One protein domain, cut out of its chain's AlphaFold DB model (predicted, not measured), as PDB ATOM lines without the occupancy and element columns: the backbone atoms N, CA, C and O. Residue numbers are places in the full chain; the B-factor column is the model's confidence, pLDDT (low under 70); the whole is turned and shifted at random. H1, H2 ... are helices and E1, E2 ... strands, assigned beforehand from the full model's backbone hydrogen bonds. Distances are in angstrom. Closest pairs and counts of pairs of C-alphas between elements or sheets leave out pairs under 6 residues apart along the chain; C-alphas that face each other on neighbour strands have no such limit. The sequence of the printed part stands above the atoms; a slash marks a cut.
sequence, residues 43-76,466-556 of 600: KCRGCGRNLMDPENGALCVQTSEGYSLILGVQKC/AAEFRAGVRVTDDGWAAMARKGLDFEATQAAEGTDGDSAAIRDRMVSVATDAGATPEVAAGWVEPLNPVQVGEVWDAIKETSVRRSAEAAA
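What this domain is: This is residues 43 to 76 and 466 to 556 of the 600 residues of an uncharacterized protein of Streptomyces atratus (UniProt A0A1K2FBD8). A small twisted sheet of four strands is the middle of three layers, that is, helices cover both its faces: the long helix H6 crosses one face slantwise, and H3 and H4 pack on the other. H2 and H5 pack on one end of H4; the short H1 lies away from the sheet, and residues 551 to 556 of H6 stick out. The printed part has 125 residues, with six named helices and four named strands in the order H1 E1 E2 E3 H2 H3 H4 H5 E4 H6. The sheet, order E2 E1 E3 E4, is antiparallel, and the class is mixed, helices and strands. The whole is compact, with a radius of gyration of the C-alphas of 13.9 A and spans of 43 by 33 by 23 A.

How they stand to each other: The sheet has edge strands E2, residues 68 to 71, and E4, residues 528 to 531, and inner strands E1, residues 58 to 63, and E3, residues 469 to 475. From edge to edge the strands' lines turn by 73 degrees. E1 and E2 form a hairpin, with N 61 and O 69 within hydrogen-bond range at 2.9 A; E1 and E3 have N 62 and O 471 at 2.8 A, and E3 and E4 have N 474 and O 529 at 2.8 A. H6, residues 533 to 556, is over E1 and E3 at a height over the sheet of 12.3 A, slantwise to the strands; its closest C-alphas to E3 are Pro 533 and Arg 470, 5.4 A. On the opposite face H4, residues 503 to 516, has a height of 8.7 A and is over E3 and, only just, E4, with 3 C-alphas there. On the same face as H4, H3, residues 489 to 495, is over E2 at 8.4 A. H3 and H4 form a helical hairpin and touch at a steep tilt of 38 degrees, opposite ways, closest at the C-alphas of Ala 495 and Arg 509, 5.3 A. H4 is the hub: its residues 511 to 515 alone touch H5, residues 521 to 527, closest at the C-alphas of Val 511 and Ala 524, 5.3 A, and its residues 513 to 514 alone touch H2, residues 477 to 486, closest at those of Ala 514 and Met 483, 5.9 A. H2 and H5 each only graze the sheet. H1, residues 43 to 46, is not on it and touches no helix. Every O i to N i+4 pair is within hydrogen-bond range in H2, H3, H4, H5 and H6; H1 is too short for one.

Where its parts are: H1 begins at C-alpha 43, (-31.396, 42.676, 52.108). E1 measures 15.6 A, E3 16.3 A, H2 14.2 A and H4 19.9 A from first to last C-alpha. H6, 34.8 A, runs from C-alpha 533 at (-2.808, 38.959, 43.493) to C-alpha 556 at (-27.200, 28.308, 65.957).

The domain as a whole: The C-alphas of Asp 500 and Ala 556 are the farthest apart, 44.9 A. Residues 77 to 465 are not printed, and C-alphas 76 and 466 are 22.4 A apart across the cut. H1 to E1 is a long link of 11 residues. Mean pLDDT of the printed part is 91.2, and residues 466 to 467 are under 70.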
ATOM      1  N   LYS A  43     -32.522  43.222  52.887       91.50
ATOM      2  CA  LYS A  43     -31.396  42.676  52.108       91.50
ATOM      3  C   LYS A  43     -31.148  43.519  50.860       91.50
ATOM      4  O   LYS A  43     -29.999  43.799  50.529       91.50
ATOM      5  N   CYS A  44     -32.212  43.948  50.179       94.31
ATOM      6  CA  CYS A  44     -32.107  44.827  49.014       94.31
ATOM      7  C   CYS A  44     -31.458  46.164  49.379       94.31
ATOM      8  O   CYS A  44     -30.583  46.622  48.648       94.31
ATOM      9  N   ARG A  45     -31.804  46.737  50.542       93.62
ATOM     10  CA  ARG A  45     -31.221  48.002  51.027       93.62
ATOM     11  C   ARG A  45     -29.724  47.946  51.336       93.62
ATOM     12  O   ARG A  45     -29.060  48.978  51.271       93.62
ATOM     13  N   GLY A  46     -29.205  46.762  51.660       93.00
ATOM     14  CA  GLY A  46     -27.780  46.528  51.910       93.00
ATOM     15  C   GLY A  46     -26.990  46.008  50.705       93.00
ATOM     16  O   GLY A  46     -25.762  46.009  50.741       93.00
ATOM     17  N   CYS A  47     -27.657  45.559  49.637       94.56
ATOM     18  CA  CYS A  47     -27.010  44.869  48.519       94.56
ATOM     19  C   CYS A  47     -25.987  45.762  47.803       94.56
ATOM     20  O   CYS A  47     -26.364  46.780  47.230       94.56
ATOM     21  N   GLY A  48     -24.716  45.363  47.773       93.06
ATOM     22  CA  GLY A  48     -23.613  46.135  47.195       93.06
ATOM     23  C   GLY A  48     -23.214  47.374  48.001       93.06
ATOM     24  O   GLY A  48     -22.276  48.052  47.615       93.06
ATOM     25  N   ARG A  49     -23.916  47.676  49.098       93.00
ATOM     26  CA  ARG A  49     -23.659  48.828  49.971       93.00
ATOM     27  C   ARG A  49     -22.941  48.416  51.247       93.00
ATOM     28  O   ARG A  49     -21.993  49.072  51.650       93.00
ATOM     29  N   ASN A  50     -23.422  47.354  51.880       94.44
ATOM     30  CA  ASN A  50     -22.881  46.858  53.135       94.44
ATOM     31  C   ASN A  50     -21.765  45.857  52.859       94.44
ATOM     32  O   ASN A  50     -21.861  45.067  51.915       94.44
ATOM     33  N   LEU A  51     -20.768  45.829  53.735       94.81
ATOM     34  CA  LEU A  51     -19.714  44.828  53.688       94.81
ATOM     35  C   LEU A  51     -20.157  43.503  54.319       94.81
ATOM     36  O   LEU A  51     -20.976  43.453  55.243       94.81
ATOM     37  N   MET A  52     -19.623  42.411  53.785       92.81
ATOM     38  CA  MET A  52     -19.706  41.077  54.380       92.81
ATOM     39  C   MET A  52     -18.842  41.009  55.636       92.81
ATOM     40  O   MET A  52     -19.267  40.437  56.643       92.81
ATOM     41  N   ASP A  53     -17.673  41.646  55.578       94.50
ATOM     42  CA  ASP A  53     -16.728  41.739  56.676       94.50
ATOM     43  C   ASP A  53     -16.107  43.145  56.776       94.50
ATOM     44  O   ASP A  53     -15.153  43.443  56.060       94.50
ATOM     45  N   PRO A  54     -16.644  44.027  57.643       93.94
ATOM     46  CA  PRO A  54     -16.133  45.390  57.805       93.94
ATOM     47  C   PRO A  54     -14.650  45.474  58.185       93.94
ATOM     48  O   PRO A  54     -13.978  46.423  57.797       93.94
ATOM     49  N   GLU A  55     -14.127  44.474  58.903       93.69
ATOM     50  CA  GLU A  55     -12.719  44.434  59.322       93.69
ATOM     51  C   GLU A  55     -11.771  44.307  58.121       93.69
ATOM     52  O   GLU A  55     -10.711  44.931  58.091       93.69
ATOM     53  N   ASN A  56     -12.177  43.535  57.110       95.12
ATOM     54  CA  ASN A  56     -11.385  43.278  55.909       95.12
ATOM     55  C   ASN A  56     -11.757  44.177  54.719       95.12
ATOM     56  O   ASN A  56     -11.011  44.226  53.743       95.12
ATOM     57  N   GLY A  57     -12.855  44.931  54.799       95.94
ATOM     58  CA  GLY A  57     -13.223  45.901  53.770       95.94
ATOM     59  C   GLY A  57     -13.883  45.294  52.522       95.94
ATOM     60  O   GLY A  57     -14.294  44.132  52.495       95.94
ATOM     61  N   ALA A  58     -13.998  46.110  51.471       96.31
ATOM     62  CA  ALA A  58     -14.309  45.666  50.111       96.31
ATOM     63  C   ALA A  58     -13.020  45.478  49.305       96.31
ATOM     64  O   ALA A  58     -12.048  46.207  49.497       96.31
ATOM     65  N   LEU A  59     -13.040  44.552  48.347       95.75
ATOM     66  CA  LEU A  59     -11.961  44.398  47.374       95.75
ATOM     67  C   LEU A  59     -12.455  44.852  46.006       95.75
ATOM     68  O   LEU A  59     -13.480  44.361  45.536       95.75
ATOM     69  N   CYS A  60     -11.730  45.755  45.352       94.06
ATOM     70  CA  CYS A  60     -11.956  46.095  43.948       94.06
ATOM     71  C   CYS A  60     -10.810  45.501  43.139       94.06
ATOM     72  O   CYS A  60      -9.666  45.940  43.265       94.06
ATOM     73  N   VAL A  61     -11.113  44.464  42.363       92.31
ATOM     74  CA  VAL A  61     -10.107  43.595  41.748       92.31
ATOM     75  C   VAL A  61     -10.219  43.632  40.234       92.31
ATOM     76  O   VAL A  61     -11.313  43.746  39.681       92.31
ATOM     77  N   GLN A  62      -9.071  43.519  39.582       90.62
ATOM     78  CA  GLN A  62      -8.922  43.384  38.144       90.62
ATOM     79  C   GLN A  62      -8.640  41.914  37.819       90.62
ATOM     80  O   GLN A  62      -7.720  41.314  38.386       90.62
ATOM     81  N   THR A  63      -9.427  41.330  36.916       86.19
ATOM     82  CA  THR A  63      -9.266  39.934  36.497       86.19
ATOM     83  C   THR A  63      -8.326  39.799  35.303       86.19
ATOM     84  O   THR A  63      -8.008  40.760  34.597       86.19
ATOM     85  N   SER A  64      -7.876  38.574  35.053       81.06
ATOM     86  CA  SER A  64      -6.984  38.213  33.956       81.06
ATOM     87  C   SER A  64      -7.601  38.429  32.573       81.06
ATOM     88  O   SER A  64      -6.869  38.723  31.628       81.06
ATOM     89  N   GLU A  65      -8.928  38.349  32.479       75.50
ATOM     90  CA  GLU A  65      -9.716  38.610  31.270       75.50
ATOM     91  C   GLU A  65     -10.021  40.104  31.053       75.50
ATOM     92  O   GLU A  65     -10.621  40.479  30.046       75.50
ATOM     93  N   GLY A  66      -9.600  40.975  31.976       72.31
ATOM     94  CA  GLY A  66      -9.665  42.427  31.812       72.31
ATOM     95  C   GLY A  66     -10.943  43.106  32.292       72.31
ATOM     96  O   GLY A  66     -11.156  44.288  32.008       72.31
ATOM     97  N   TYR A  67     -11.802  42.387  33.014       75.88
ATOM     98  CA  TYR A  67     -12.959  42.971  33.689       75.88
ATOM     99  C   TYR A  67     -12.670  43.191  35.180       75.88
ATOM    100  O   TYR A  67     -11.708  42.662  35.733       75.88
ATOM    101  N   SER A  68     -13.502  43.995  35.843       84.75
ATOM    102  CA  SER A  68     -13.388  44.238  37.281       84.75
ATOM    103  C   SER A  68     -14.488  43.554  38.086       84.75
ATOM    104  O   SER A  68     -15.638  43.429  37.643       84.75
ATOM    105  N   LEU A  69     -14.134  43.150  39.305       85.81
ATOM    106  CA  LEU A  69     -15.051  42.612  40.303       85.81
ATOM    107  C   LEU A  69     -14.977  43.437  41.588       85.81
ATOM    108  O   LEU A  69     -13.935  43.986  41.943       85.81
ATOM    109  N   ILE A  70     -16.102  43.492  42.299       89.81
ATOM    110  CA  ILE A  70     -16.137  43.949  43.688       89.81
ATOM    111  C   ILE A  70     -16.465  42.745  44.561       89.81
ATOM    112  O   ILE A  70     -17.554  42.176  44.437       89.81
ATOM    113  N   LEU A  71     -15.543  42.404  45.453       92.31
ATOM    114  CA  LEU A  71     -15.680  41.328  46.431       92.31
ATOM    115  C   LEU A  71     -15.916  41.912  47.828       92.31
ATOM    116  O   LEU A  71     -15.710  43.101  48.078       92.31
ATOM    117  N   GLY A  72     -16.380  41.072  48.752       92.25
ATOM    118  CA  GLY A  72     -16.599  41.466  50.147       92.25
ATOM    119  C   GLY A  72     -17.821  42.355  50.394       92.25
ATOM    120  O   GLY A  72     -18.053  42.772  51.526       92.25
ATOM    121  N   VAL A  73     -18.658  42.601  49.382       93.31
ATOM    122  CA  VAL A  73     -19.939  43.314  49.527       93.31
ATOM    123  C   VAL A  73     -21.117  42.345  49.620       93.31
ATOM    124  O   VAL A  73     -21.166  41.320  48.941       93.31
ATOM    125  N   GLN A  74     -22.118  42.680  50.435       92.25
ATOM    126  CA  GLN A  74     -23.321  41.862  50.591       92.25
ATOM    127  C   GLN A  74     -24.095  41.752  49.274       92.25
ATOM    128  O   GLN A  74     -24.344  42.749  48.594       92.25
ATOM    129  N   LYS A  75     -24.577  40.550  48.950       92.12
ATOM    130  CA  LYS A  75     -25.444  40.298  47.793       92.12
ATOM    131  C   LYS A  75     -26.791  39.761  48.270       92.12
ATOM    132  O   LYS A  75     -26.850  38.853  49.091       92.12
ATOM    133  N   CYS A  76     -27.892  40.345  47.798       92.75
ATOM    134  CA  CYS A  76     -29.222  40.030  48.338       92.75
ATOM    135  C   CYS A  76     -29.902  38.801  47.716       92.75
ATOM    136  O   CYS A  76     -30.900  38.346  48.272       92.75
ATOM    137  N   ALA A 466      -9.561  33.102  43.012       68.38
ATOM    138  CA  ALA A 466      -8.328  33.847  43.283       68.38
ATOM    139  C   ALA A 466      -7.250  33.694  42.197       68.38
ATOM    140  O   ALA A 466      -6.431  34.591  42.006       68.38
ATOM    141  N   ALA A 467      -7.278  32.583  41.455       67.19
ATOM    142  CA  ALA A 467      -6.371  32.323  40.340       67.19
ATOM    143  C   ALA A 467      -6.559  33.295  39.159       67.19
ATOM    144  O   ALA A 467      -5.664  33.425  38.324       67.19
ATOM    145  N   GLU A 468      -7.697  33.984  39.080       77.19
ATOM    146  CA  GLU A 468      -8.009  34.909  37.992       77.19
ATOM    147  C   GLU A 468      -7.590  36.354  38.289       77.19
ATOM    148  O   GLU A 468      -7.681  37.204  37.406       77.19
ATOM    149  N   PHE A 469      -7.122  36.675  39.498       88.00
ATOM    150  CA  PHE A 469      -6.822  38.057  39.884       88.00
ATOM    151  C   PHE A 469      -5.434  38.503  39.410       88.00
ATOM    152  O   PHE A 469      -4.439  37.799  39.576       88.00
ATOM    153  N   ARG A 470      -5.348  39.712  38.838       87.81
ATOM    154  CA  ARG A 470      -4.079  40.327  38.392       87.81
ATOM    155  C   ARG A 470      -3.617  41.492  39.250       87.81
ATOM    156  O   ARG A 470      -2.419  41.696  39.400       87.81
ATOM    157  N   ALA A 471      -4.560  42.246  39.790       91.81
ATOM    158  CA  ALA A 471      -4.311  43.399  40.637       91.81
ATOM    159  C   ALA A 471      -5.580  43.729  41.420       91.81
ATOM    160  O   ALA A 471      -6.676  43.277  41.077       91.81
ATOM    161  N   GLY A 472      -5.454  44.540  42.459       94.56
ATOM    162  CA  GLY A 472      -6.614  45.001  43.196       94.56
ATOM    163  C   GLY A 472      -6.269  45.954  44.318       94.56
ATOM    164  O   GLY A 472      -5.105  46.196  44.635       94.56
ATOM    165  N   VAL A 473      -7.314  46.495  44.925       97.00
ATOM    166  CA  VAL A 473      -7.215  47.342  46.110       97.00
ATOM    167  C   VAL A 473      -8.170  46.852  47.185       97.00
ATOM    168  O   VAL A 473      -9.281  46.405  46.884       97.00
ATOM    169  N   ARG A 474      -7.749  46.985  48.442       97.81
ATOM    170  CA  ARG A 474      -8.626  46.911  49.603       97.81
ATOM    171  C   ARG A 474      -9.125  48.302  49.942       97.81
ATOM    172  O   ARG A 474      -8.341  49.238  50.077       97.81
ATOM    173  N   VAL A 475     -10.433  48.416  50.108       97.94
ATOM    174  CA  VAL A 475     -11.110  49.626  50.559       97.94
ATOM    175  C   VAL A 475     -11.681  49.360  51.945       97.94
ATOM    176  O   VAL A 475     -12.480  48.444  52.121       97.94
ATOM    177  N   THR A 476     -11.283  50.167  52.924       97.94
ATOM    178  CA  THR A 476     -11.799  50.096  54.306       97.94
ATOM    179  C   THR A 476     -13.326  50.274  54.381       97.94
ATOM    180  O   THR A 476     -13.937  50.817  53.458       97.94
ATOM    181  N   ASP A 477     -13.951  49.862  55.494       97.12
ATOM    182  CA  ASP A 477     -15.396  50.059  55.720       97.12
ATOM    183  C   ASP A 477     -15.808  51.530  55.610       97.12
ATOM    184  O   ASP A 477     -16.739  51.854  54.873       97.12
ATOM    185  N   ASP A 478     -15.062  52.439  56.241       96.62
ATOM    186  CA  ASP A 478     -15.341  53.876  56.181       96.62
ATOM    187  C   ASP A 478     -15.269  54.422  54.750       96.62
ATOM    188  O   ASP A 478     -16.168  55.156  54.317       96.62
ATOM    189  N   GLY A 479     -14.239  54.026  53.995       96.75
ATOM    190  CA  GLY A 479     -14.075  54.437  52.604       96.75
ATOM    191  C   GLY A 479     -15.184  53.906  51.704       96.75
ATOM    192  O   GLY A 479     -15.795  54.668  50.946       96.75
ATOM    193  N   TRP A 480     -15.514  52.618  51.826       97.44
ATOM    194  CA  TRP A 480     -16.597  52.016  51.056       97.44
ATOM    195  C   TRP A 480     -17.949  52.639  51.413       97.44
ATOM    196  O   TRP A 480     -18.716  53.031  50.531       97.44
ATOM    197  N   ALA A 481     -18.231  52.815  52.705       95.88
ATOM    198  CA  ALA A 481     -19.451  53.443  53.186       95.88
ATOM    199  C   ALA A 481     -19.569  54.909  52.738       95.88
ATOM    200  O   ALA A 481     -20.682  55.379  52.482       95.88
ATOM    201  N   ALA A 482     -18.466  55.657  52.641       95.88
ATOM    202  CA  ALA A 482     -18.455  57.012  52.089       95.88
ATOM    203  C   ALA A 482     -18.849  57.020  50.603       95.88
ATOM    204  O   ALA A 482     -19.826  57.685  50.238       95.88
ATOM    205  N   MET A 483     -18.176  56.219  49.771       95.88
ATOM    206  CA  MET A 483     -18.463  56.118  48.333       95.88
ATOM    207  C   MET A 483     -19.884  55.609  48.063       95.88
ATOM    208  O   MET A 483     -20.649  56.234  47.324       95.88
ATOM    209  N   ALA A 484     -20.303  54.531  48.731       94.00
ATOM    210  CA  ALA A 484     -21.635  53.957  48.560       94.00
ATOM    211  C   ALA A 484     -22.751  54.927  48.990       94.00
ATOM    212  O   ALA A 484     -23.783  55.011  48.324       94.00
ATOM    213  N   ARG A 485     -22.561  55.722  50.058       92.12
ATOM    214  CA  ARG A 485     -23.534  56.759  50.464       92.12
ATOM    215  C   ARG A 485     -23.727  57.838  49.401       92.12
ATOM    216  O   ARG A 485     -24.834  58.361  49.277       92.12
ATOM    217  N   LYS A 486     -22.674  58.163  48.652       92.69
ATOM    218  CA  LYS A 486     -22.714  59.121  47.537       92.69
ATOM    219  C   LYS A 486     -23.160  58.494  46.220       92.69
ATOM    220  O   LYS A 486     -23.446  59.219  45.276       92.69
ATOM    221  N   GLY A 487     -23.316  57.173  46.189       90.12
ATOM    222  CA  GLY A 487     -23.720  56.443  44.998       90.12
ATOM    223  C   GLY A 487     -22.596  56.248  43.988       90.12
ATOM    224  O   GLY A 487     -22.899  56.066  42.816       90.12
ATOM    225  N   LEU A 488     -21.342  56.276  44.450       93.19
ATOM    226  CA  LEU A 488     -20.133  56.110  43.638       93.19
ATOM    227  C   LEU A 488     -19.678  54.640  43.542       93.19
ATOM    228  O   LEU A 488     -18.506  54.330  43.343       93.19
ATOM    229  N   ASP A 489     -20.606  53.703  43.742       90.62
ATOM    230  CA  ASP A 489     -20.348  52.263  43.736       90.62
ATOM    231  C   ASP A 489     -20.010  51.731  42.333       90.62
ATOM    232  O   ASP A 489     -19.258  50.763  42.185       90.62
ATOM    233  N   PHE A 490     -20.551  52.363  41.291       89.62
ATOM    234  CA  PHE A 490     -20.234  52.020  39.908       89.62
ATOM    235  C   PHE A 490     -18.865  52.567  39.497       89.62
ATOM    236  O   PHE A 490     -18.065  51.843  38.914       89.62
ATOM    237  N   GLU A 491     -18.567  53.802  39.874       91.88
ATOM    238  CA  GLU A 491     -17.312  54.510  39.643       91.88
ATOM    239  C   GLU A 491     -16.152  53.778  40.329       91.88
ATOM    240  O   GLU A 491     -15.121  53.527  39.706       91.88
ATOM    241  N   ALA A 492     -16.356  53.302  41.562       91.00
ATOM    242  CA  ALA A 492     -15.411  52.417  42.241       91.00
ATOM    243  C   ALA A 492     -15.180  51.106  41.463       91.00
ATOM    244  O   ALA A 492     -14.051  50.634  41.345       91.00
ATOM    245  N   THR A 493     -16.230  50.529  40.861       86.44
ATOM    246  CA  THR A 493     -16.082  49.347  39.989       86.44
ATOM    247  C   THR A 493     -15.224  49.667  38.761       86.44
ATOM    248  O   THR A 493     -14.384  48.859  38.369       86.44
ATOM    249  N   GLN A 494     -15.443  50.831  38.144       87.94
ATOM    250  CA  GLN A 494     -14.725  51.271  36.946       87.94
ATOM    251  C   GLN A 494     -13.258  51.596  37.228       87.94
ATOM    252  O   GLN A 494     -12.407  51.324  36.388       87.94
ATOM    253  N   ALA A 495     -12.937  52.102  38.420       90.75
ATOM    254  CA  ALA A 495     -11.559  52.385  38.815       90.75
ATOM    255  C   ALA A 495     -10.647  51.142  38.753       90.75
ATOM    256  O   ALA A 495      -9.446  51.277  38.511       90.75
ATOM    257  N   ALA A 496     -11.202  49.936  38.910       88.06
ATOM    258  CA  ALA A 496     -10.470  48.673  38.799       88.06
ATOM    259  C   ALA A 496     -10.529  48.016  37.400       88.06
ATOM    260  O   ALA A 496      -9.922  46.965  37.206       88.06
ATOM    261  N   GLU A 497     -11.246  48.587  36.423       85.75
ATOM    262  CA  GLU A 497     -11.295  48.045  35.051       85.75
ATOM    263  C   GLU A 497      -9.939  48.224  34.338       85.75
ATOM    264  O   GLU A 497      -9.240  49.214  34.550       85.75
ATOM    265  N   GLY A 498      -9.551  47.254  33.499       80.56
ATOM    266  CA  GLY A 498      -8.286  47.261  32.753       80.56
ATOM    267  C   GLY A 498      -7.595  45.895  32.728       80.56
ATOM    268  O   GLY A 498      -8.120  44.921  33.253       80.56
ATOM    269  N   THR A 499      -6.408  45.825  32.120       81.81
ATOM    270  CA  THR A 499      -5.565  44.609  32.053       81.81
ATOM    271  C   THR A 499      -4.104  44.869  32.432       81.81
ATOM    272  O   THR A 499      -3.251  44.009  32.199       81.81
ATOM    273  N   ASP A 500      -3.802  46.070  32.928       85.25
ATOM    274  CA  ASP A 500      -2.449  46.559  33.220       85.25
ATOM    275  C   ASP A 500      -1.778  45.821  34.389       85.25
ATOM    276  O   ASP A 500      -0.553  45.741  34.428       85.25
ATOM    277  N   GLY A 501      -2.561  45.230  35.297       86.94
ATOM    278  CA  GLY A 501      -2.050  44.548  36.483       86.94
ATOM    279  C   GLY A 501      -1.417  45.502  37.498       86.94
ATOM    280  O   GLY A 501      -0.602  45.062  38.307       86.94
ATOM    281  N   ASP A 502      -1.766  46.792  37.466       92.69
ATOM    282  CA  ASP A 502      -1.142  47.817  38.306       92.69
ATOM    283  C   ASP A 502      -2.055  48.236  39.469       92.69
ATOM    284  O   ASP A 502      -2.919  49.112  39.355       92.69
ATOM    285  N   SER A 503      -1.839  47.621  40.634       95.38
ATOM    286  CA  SER A 503      -2.588  47.939  41.856       95.38
ATOM    287  C   SER A 503      -2.378  49.376  42.345       95.38
ATOM    288  O   SER A 503      -3.275  49.928  42.984       95.38
ATOM    289  N   ALA A 504      -1.232  50.005  42.057       95.44
ATOM    290  CA  ALA A 504      -0.990  51.398  42.428       95.44
ATOM    291  C   ALA A 504      -1.810  52.344  41.540       95.44
ATOM    292  O   ALA A 504      -2.474  53.245  42.050       95.44
ATOM    293  N   ALA A 505      -1.877  52.073  40.235       94.19
ATOM    294  CA  ALA A 505      -2.737  52.829  39.328       94.19
ATOM    295  C   ALA A 505      -4.232  52.666  39.670       94.19
ATOM    296  O   ALA A 505      -4.986  53.642  39.638       94.19
ATOM    297  N   ILE A 506      -4.672  51.453  40.039       94.88
ATOM    298  CA  ILE A 506      -6.042  51.222  40.535       94.88
ATOM    299  C   ILE A 506      -6.291  52.041  41.807       94.88
ATOM    300  O   ILE A 506      -7.343  52.673  41.938       94.88
ATOM    301  N   ARG A 507      -5.325  52.063  42.733       96.62
ATOM    302  CA  ARG A 507      -5.412  52.855  43.962       96.62
ATOM    303  C   ARG A 507      -5.600  54.334  43.665       96.62
ATOM    304  O   ARG A 507      -6.512  54.923  44.232       96.62
ATOM    305  N   ASP A 508      -4.793  54.926  42.794       96.38
ATOM    306  CA  ASP A 508      -4.874  56.361  42.507       96.38
ATOM    307  C   ASP A 508      -6.241  56.743  41.922       96.38
ATOM    308  O   ASP A 508      -6.862  57.720  42.354       96.38
ATOM    309  N   ARG A 509      -6.780  55.912  41.019       95.88
ATOM    310  CA  ARG A 509      -8.149  56.081  40.505       95.88
ATOM    311  C   ARG A 509      -9.191  55.968  41.618       95.88
ATOM    312  O   ARG A 509     -10.096  56.793  41.688       95.88
ATOM    313  N   MET A 510      -9.059  54.995  42.516       95.88
ATOM    314  CA  MET A 510      -9.988  54.810  43.636       95.88
ATOM    315  C   MET A 510      -9.910  55.947  44.670       95.88
ATOM    316  O   MET A 510     -10.935  56.357  45.211       95.88
ATOM    317  N   VAL A 511      -8.723  56.509  44.919       97.44
ATOM    318  CA  VAL A 511      -8.540  57.699  45.769       97.44
ATOM    319  C   VAL A 511      -9.264  58.908  45.171       97.44
ATOM    320  O   VAL A 511      -9.891  59.665  45.916       97.44
ATOM    321  N   SER A 512      -9.262  59.060  43.841       97.19
ATOM    322  CA  SER A 512     -10.081  60.076  43.163       97.19
ATOM    323  C   SER A 512     -11.571  59.866  43.438       97.19
ATOM    324  O   SER A 512     -12.244  60.799  43.865       97.19
ATOM    325  N   VAL A 513     -12.075  58.632  43.301       96.62
ATOM    326  CA  VAL A 513     -13.487  58.311  43.592       96.62
ATOM    327  C   VAL A 513     -13.842  58.603  45.059       96.62
ATOM    328  O   VAL A 513     -14.900  59.156  45.354       96.62
ATOM    329  N   ALA A 514     -12.956  58.279  46.002       95.62
ATOM    330  CA  ALA A 514     -13.154  58.590  47.417       95.62
ATOM    331  C   ALA A 514     -13.129  60.105  47.702       95.62
ATOM    332  O   ALA A 514     -13.870  60.587  48.562       95.62
ATOM    333  N   THR A 515     -12.327  60.867  46.958       97.12
ATOM    334  CA  THR A 515     -12.301  62.335  47.030       97.12
ATOM    335  C   THR A 515     -13.607  62.929  46.495       97.12
ATOM    336  O   THR A 515     -14.204  63.777  47.156       97.12
ATOM    337  N   ASP A 516     -14.134  62.403  45.385       96.38
ATOM    338  CA  ASP A 516     -15.458  62.767  44.852       96.38
ATOM    339  C   ASP A 516     -16.590  62.424  45.838       96.38
ATOM    340  O   ASP A 516     -17.636  63.081  45.876       96.38
ATOM    341  N   ALA A 517     -16.371  61.433  46.710       94.38
ATOM    342  CA  ALA A 517     -17.282  61.119  47.808       94.38
ATOM    343  C   ALA A 517     -17.263  62.164  48.949       94.38
ATOM    344  O   ALA A 517     -18.120  62.121  49.843       94.38
ATOM    345  N   GLY A 518     -16.331  63.121  48.910       94.31
ATOM    346  CA  GLY A 518     -16.183  64.227  49.855       94.31
ATOM    347  C   GLY A 518     -15.073  64.053  50.894       94.31
ATOM    348  O   GLY A 518     -15.074  64.781  51.885       94.31
ATOM    349  N   ALA A 519     -14.160  63.094  50.718       95.38
ATOM    350  CA  ALA A 519     -12.979  62.959  51.572       95.38
ATOM    351  C   ALA A 519     -11.860  63.916  51.144       95.38
ATOM    352  O   ALA A 519     -11.758  64.268  49.971       95.38
ATOM    353  N   THR A 520     -10.989  64.312  52.077       97.19
ATOM    354  CA  THR A 520      -9.733  64.970  51.685       97.19
ATOM    355  C   THR A 520      -8.794  63.937  51.052       97.19
ATOM    356  O   THR A 520      -8.906  62.748  51.377       97.19
ATOM    357  N   PRO A 521      -7.851  64.350  50.188       94.31
ATOM    358  CA  PRO A 521      -6.905  63.429  49.561       94.31
ATOM    359  C   PRO A 521      -6.141  62.551  50.562       94.31
ATOM    360  O   PRO A 521      -5.936  61.366  50.311       94.31
ATOM    361  N   GLU A 522      -5.768  63.095  51.724       95.25
ATOM    362  CA  GLU A 522      -5.038  62.371  52.774       95.25
ATOM    363  C   GLU A 522      -5.900  61.273  53.407       95.25
ATOM    364  O   GLU A 522      -5.438  60.150  53.613       95.25
ATOM    365  N   VAL A 523      -7.171  61.580  53.682       96.50
ATOM    366  CA  VAL A 523      -8.130  60.616  54.235       96.50
ATOM    367  C   VAL A 523      -8.456  59.537  53.202       96.50
ATOM    368  O   VAL A 523      -8.404  58.349  53.516       96.50
ATOM    369  N   ALA A 524      -8.723  59.935  51.955       96.00
ATOM    370  CA  ALA A 524      -8.989  59.020  50.849       96.00
ATOM    371  C   ALA A 524      -7.818  58.051  50.615       96.00
ATOM    372  O   ALA A 524      -8.026  56.847  50.457       96.00
ATOM    373  N   ALA A 525      -6.581  58.552  50.665       96.00
ATOM    374  CA  ALA A 525      -5.367  57.751  50.552       96.00
ATOM    375  C   ALA A 525      -5.225  56.703  51.670       96.00
ATOM    376  O   ALA A 525      -4.699  55.620  51.406       96.00
ATOM    377  N   GLY A 526      -5.686  57.010  52.887       97.12
ATOM    378  CA  GLY A 526      -5.694  56.081  54.021       97.12
ATOM    379  C   GLY A 526      -6.784  55.008  53.943       97.12
ATOM    380  O   GLY A 526      -6.680  53.981  54.608       97.12
ATOM    381  N   TRP A 527      -7.818  55.210  53.124       97.62
ATOM    382  CA  TRP A 527      -8.899  54.239  52.947       97.62
ATOM    383  C   TRP A 527      -8.621  53.165  51.903       97.62
ATOM    384  O   TRP A 527      -9.334  52.160  51.900       97.62
ATOM    385  N   VAL A 528      -7.651  53.393  51.014       97.75
ATOM    386  CA  VAL A 528      -7.390  52.545  49.847       97.75
ATOM    387  C   VAL A 528      -5.964  52.009  49.885       97.75
ATOM    388  O   VAL A 528      -4.986  52.751  49.748       97.75
ATOM    389  N   GLU A 529      -5.853  50.693  50.007       97.62
ATOM    390  CA  GLU A 529      -4.589  49.967  50.048       97.62
ATOM    391  C   GLU A 529      -4.408  49.131  48.773       97.62
ATOM    392  O   GLU A 529      -5.310  48.366  48.422       97.62
ATOM    393  N   PRO A 530      -3.269  49.237  48.069       97.44
ATOM    394  CA  PRO A 530      -2.994  48.411  46.903       97.44
ATOM    395  C   PRO A 530      -2.577  47.004  47.340       97.44
ATOM    396  O   PRO A 530      -1.738  46.849  48.223       97.44
ATOM    397  N   LEU A 531      -3.129  45.980  46.691       96.25
ATOM    398  CA  LEU A 531      -2.839  44.576  46.976       96.25
ATOM    399  C   LEU A 531      -2.298  43.872  45.732       96.25
ATOM    400  O   LEU A 531      -2.805  44.072  44.629       96.25
ATOM    401  N   ASN A 532      -1.297  43.012  45.897       92.19
ATOM    402  CA  ASN A 532      -0.901  42.081  44.838       92.19
ATOM    403  C   ASN A 532      -1.899  40.895  44.743       92.19
ATOM    404  O   ASN A 532      -2.689  40.696  45.668       92.19
ATOM    405  N   PRO A 533      -1.875  40.080  43.668       89.81
ATOM    406  CA  PRO A 533      -2.808  38.959  43.493       89.81
ATOM    407  C   PRO A 533      -2.897  37.982  44.667       89.81
ATOM    408  O   PRO A 533      -3.993  37.560  45.030       89.81
ATOM    409  N   VAL A 534      -1.757  37.646  45.279       91.56
ATOM    410  CA  VAL A 534      -1.699  36.714  46.415       91.56
ATOM    411  C   VAL A 534      -2.426  37.316  47.613       91.56
ATOM    412  O   VAL A 534      -3.302  36.674  48.181       91.56
ATOM    413  N   GLN A 535      -2.146  38.582  47.927       95.00
ATOM    414  CA  GLN A 535      -2.802  39.302  49.020       95.00
ATOM    415  C   GLN A 535      -4.309  39.466  48.788       95.00
ATOM    416  O   GLN A 535      -5.091  39.361  49.730       95.00
ATOM    417  N   VAL A 536      -4.743  39.707  47.544       93.25
ATOM    418  CA  VAL A 536      -6.176  39.735  47.208       93.25
ATOM    419  C   VAL A 536      -6.825  38.389  47.540       93.25
ATOM    420  O   VAL A 536      -7.891  38.372  48.154       93.25
ATOM    421  N   GLY A 537      -6.181  37.276  47.169       91.50
ATOM    422  CA  GLY A 537      -6.642  35.925  47.496       91.50
ATOM    423  C   GLY A 537      -6.744  35.685  49.004       91.50
ATOM    424  O   GLY A 537      -7.802  35.286  49.482       91.50
ATOM    425  N   GLU A 538      -5.694  36.016  49.757       93.81
ATOM    426  CA  GLU A 538      -5.649  35.864  51.221       93.81
ATOM    427  C   GLU A 538      -6.760  36.657  51.925       93.81
ATOM    428  O   GLU A 538      -7.478  36.119  52.772       93.81
ATOM    429  N   VAL A 539      -6.948  37.930  51.556       94.62
ATOM    430  CA  VAL A 539      -8.014  38.762  52.135       94.62
ATOM    431  C   VAL A 539      -9.390  38.227  51.738       94.62
ATOM    432  O   VAL A 539     -10.311  38.218  52.557       94.62
ATOM    433  N   TRP A 540      -9.554  37.749  50.501       93.50
ATOM    434  CA  TRP A 540     -10.820  37.175  50.057       93.50
ATOM    435  C   TRP A 540     -11.177  35.887  50.809       93.50
ATOM    436  O   TRP A 540     -12.326  35.716  51.227       93.50
ATOM    437  N   ASP A 541     -10.201  35.012  51.044       91.94
ATOM    438  CA  ASP A 541     -10.378  33.803  51.844       91.94
ATOM    439  C   ASP A 541     -10.758  34.139  53.293       91.94
ATOM    440  O   ASP A 541     -11.747  33.602  53.799       91.94
ATOM    441  N   ALA A 542     -10.093  35.122  53.909       93.31
ATOM    442  CA  ALA A 542     -10.447  35.601  55.247       93.31
ATOM    443  C   ALA A 542     -11.893  36.135  55.323       93.31
ATOM    444  O   ALA A 542     -12.641  35.812  56.254       93.31
ATOM    445  N   ILE A 543     -12.337  36.901  54.318       92.56
ATOM    446  CA  ILE A 543     -13.722  37.391  54.233       92.56
ATOM    447  C   ILE A 543     -14.714  36.220  54.136       92.56
ATOM    448  O   ILE A 543     -15.749  36.221  54.821       92.56
ATOM    449  N   LYS A 544     -14.422  35.213  53.301       89.56
ATOM    450  CA  LYS A 544     -15.268  34.017  53.153       89.56
ATOM    451  C   LYS A 544     -15.371  33.247  54.469       89.56
ATOM    452  O   LYS A 544     -16.486  32.919  54.886       89.56
ATOM    453  N   GLU A 545     -14.260  33.026  55.165       89.94
ATOM    454  CA  GLU A 545     -14.238  32.356  56.471       89.94
ATOM    455  C   GLU A 545     -15.078  33.100  57.518       89.94
ATOM    456  O   GLU A 545     -15.925  32.495  58.190       89.94
ATOM    457  N   THR A 546     -14.930  34.427  57.614       89.19
ATOM    458  CA  THR A 546     -15.753  35.255  58.507       89.19
ATOM    459  C   THR A 546     -17.242  35.134  58.172       89.19
ATOM    460  O   THR A 546     -18.074  35.005  59.080       89.19
ATOM    461  N   SER A 547     -17.598  35.145  56.885       85.44
ATOM    462  CA  SER A 547     -18.982  35.000  56.422       85.44
ATOM    463  C   SER A 547     -19.589  33.645  56.813       85.44
ATOM    464  O   SER A 547     -20.709  33.589  57.340       85.44
ATOM    465  N   VAL A 548     -18.838  32.552  56.630       84.25
ATOM    466  CA  VAL A 548     -19.255  31.192  57.016       84.25
ATOM    467  C   VAL A 548     -19.461  31.102  58.528       84.25
ATOM    468  O   VAL A 548     -20.519  30.648  58.979       84.25
ATOM    469  N   ARG A 549     -18.511  31.610  59.324       86.44
ATOM    470  CA  ARG A 549     -18.605  31.645  60.792       86.44
ATOM    471  C   ARG A 549     -19.849  32.403  61.266       86.44
ATOM    472  O   ARG A 549     -20.658  31.848  62.012       86.44
ATOM    473  N   ARG A 550     -20.065  33.632  60.777       83.38
ATOM    474  CA  ARG A 550     -21.244  34.455  61.127       83.38
ATOM    475  C   ARG A 550     -22.557  33.769  60.734       83.38
ATOM    476  O   ARG A 550     -23.543  33.829  61.475       83.38
ATOM    477  N   SER A 551     -22.579  33.080  59.595       79.06
ATOM    478  CA  SER A 551     -23.746  32.314  59.139       79.06
ATOM    479  C   SER A 551     -24.051  31.126  60.059       79.06
ATOM    480  O   SER A 551     -25.213  30.920  60.433       79.06
ATOM    481  N   ALA A 552     -23.023  30.391  60.493       79.50
ATOM    482  CA  ALA A 552     -23.150  29.284  61.440       79.50
ATOM    483  C   ALA A 552     -23.657  29.757  62.815       79.50
ATOM    484  O   ALA A 552     -24.592  29.169  63.369       79.50
ATOM    485  N   GLU A 553     -23.121  30.863  63.335       82.38
ATOM    486  CA  GLU A 553     -23.561  31.481  64.593       82.38
ATOM    487  C   GLU A 553     -25.024  31.940  64.529       82.38
ATOM    488  O   GLU A 553     -25.817  31.654  65.435       82.38
ATOM    489  N   ALA A 554     -25.425  32.592  63.432       76.00
ATOM    490  CA  ALA A 554     -26.806  33.014  63.213       76.00
ATOM    491  C   ALA A 554     -27.767  31.819  63.084       76.00
ATOM    492  O   ALA A 554     -28.908  31.877  63.555       76.00
ATOM    493  N   ALA A 555     -27.338  30.721  62.456       77.25
ATOM    494  CA  ALA A 555     -28.110  29.480  62.402       77.25
ATOM    495  C   ALA A 555     -28.251  28.838  63.793       77.25
ATOM    496  O   ALA A 555     -29.351  28.437  64.174       77.25
ATOM    497  N   ALA A 556     -27.175  28.799  64.581       80.56
ATOM    498  CA  ALA A 556     -27.200  28.308  65.957       80.56
ATOM    499  C   ALA A 556     -28.115  29.156  66.856       80.56
ATOM    500  O   ALA A 556     -28.900  28.602  67.626       80.56
TER     501      ALA A 556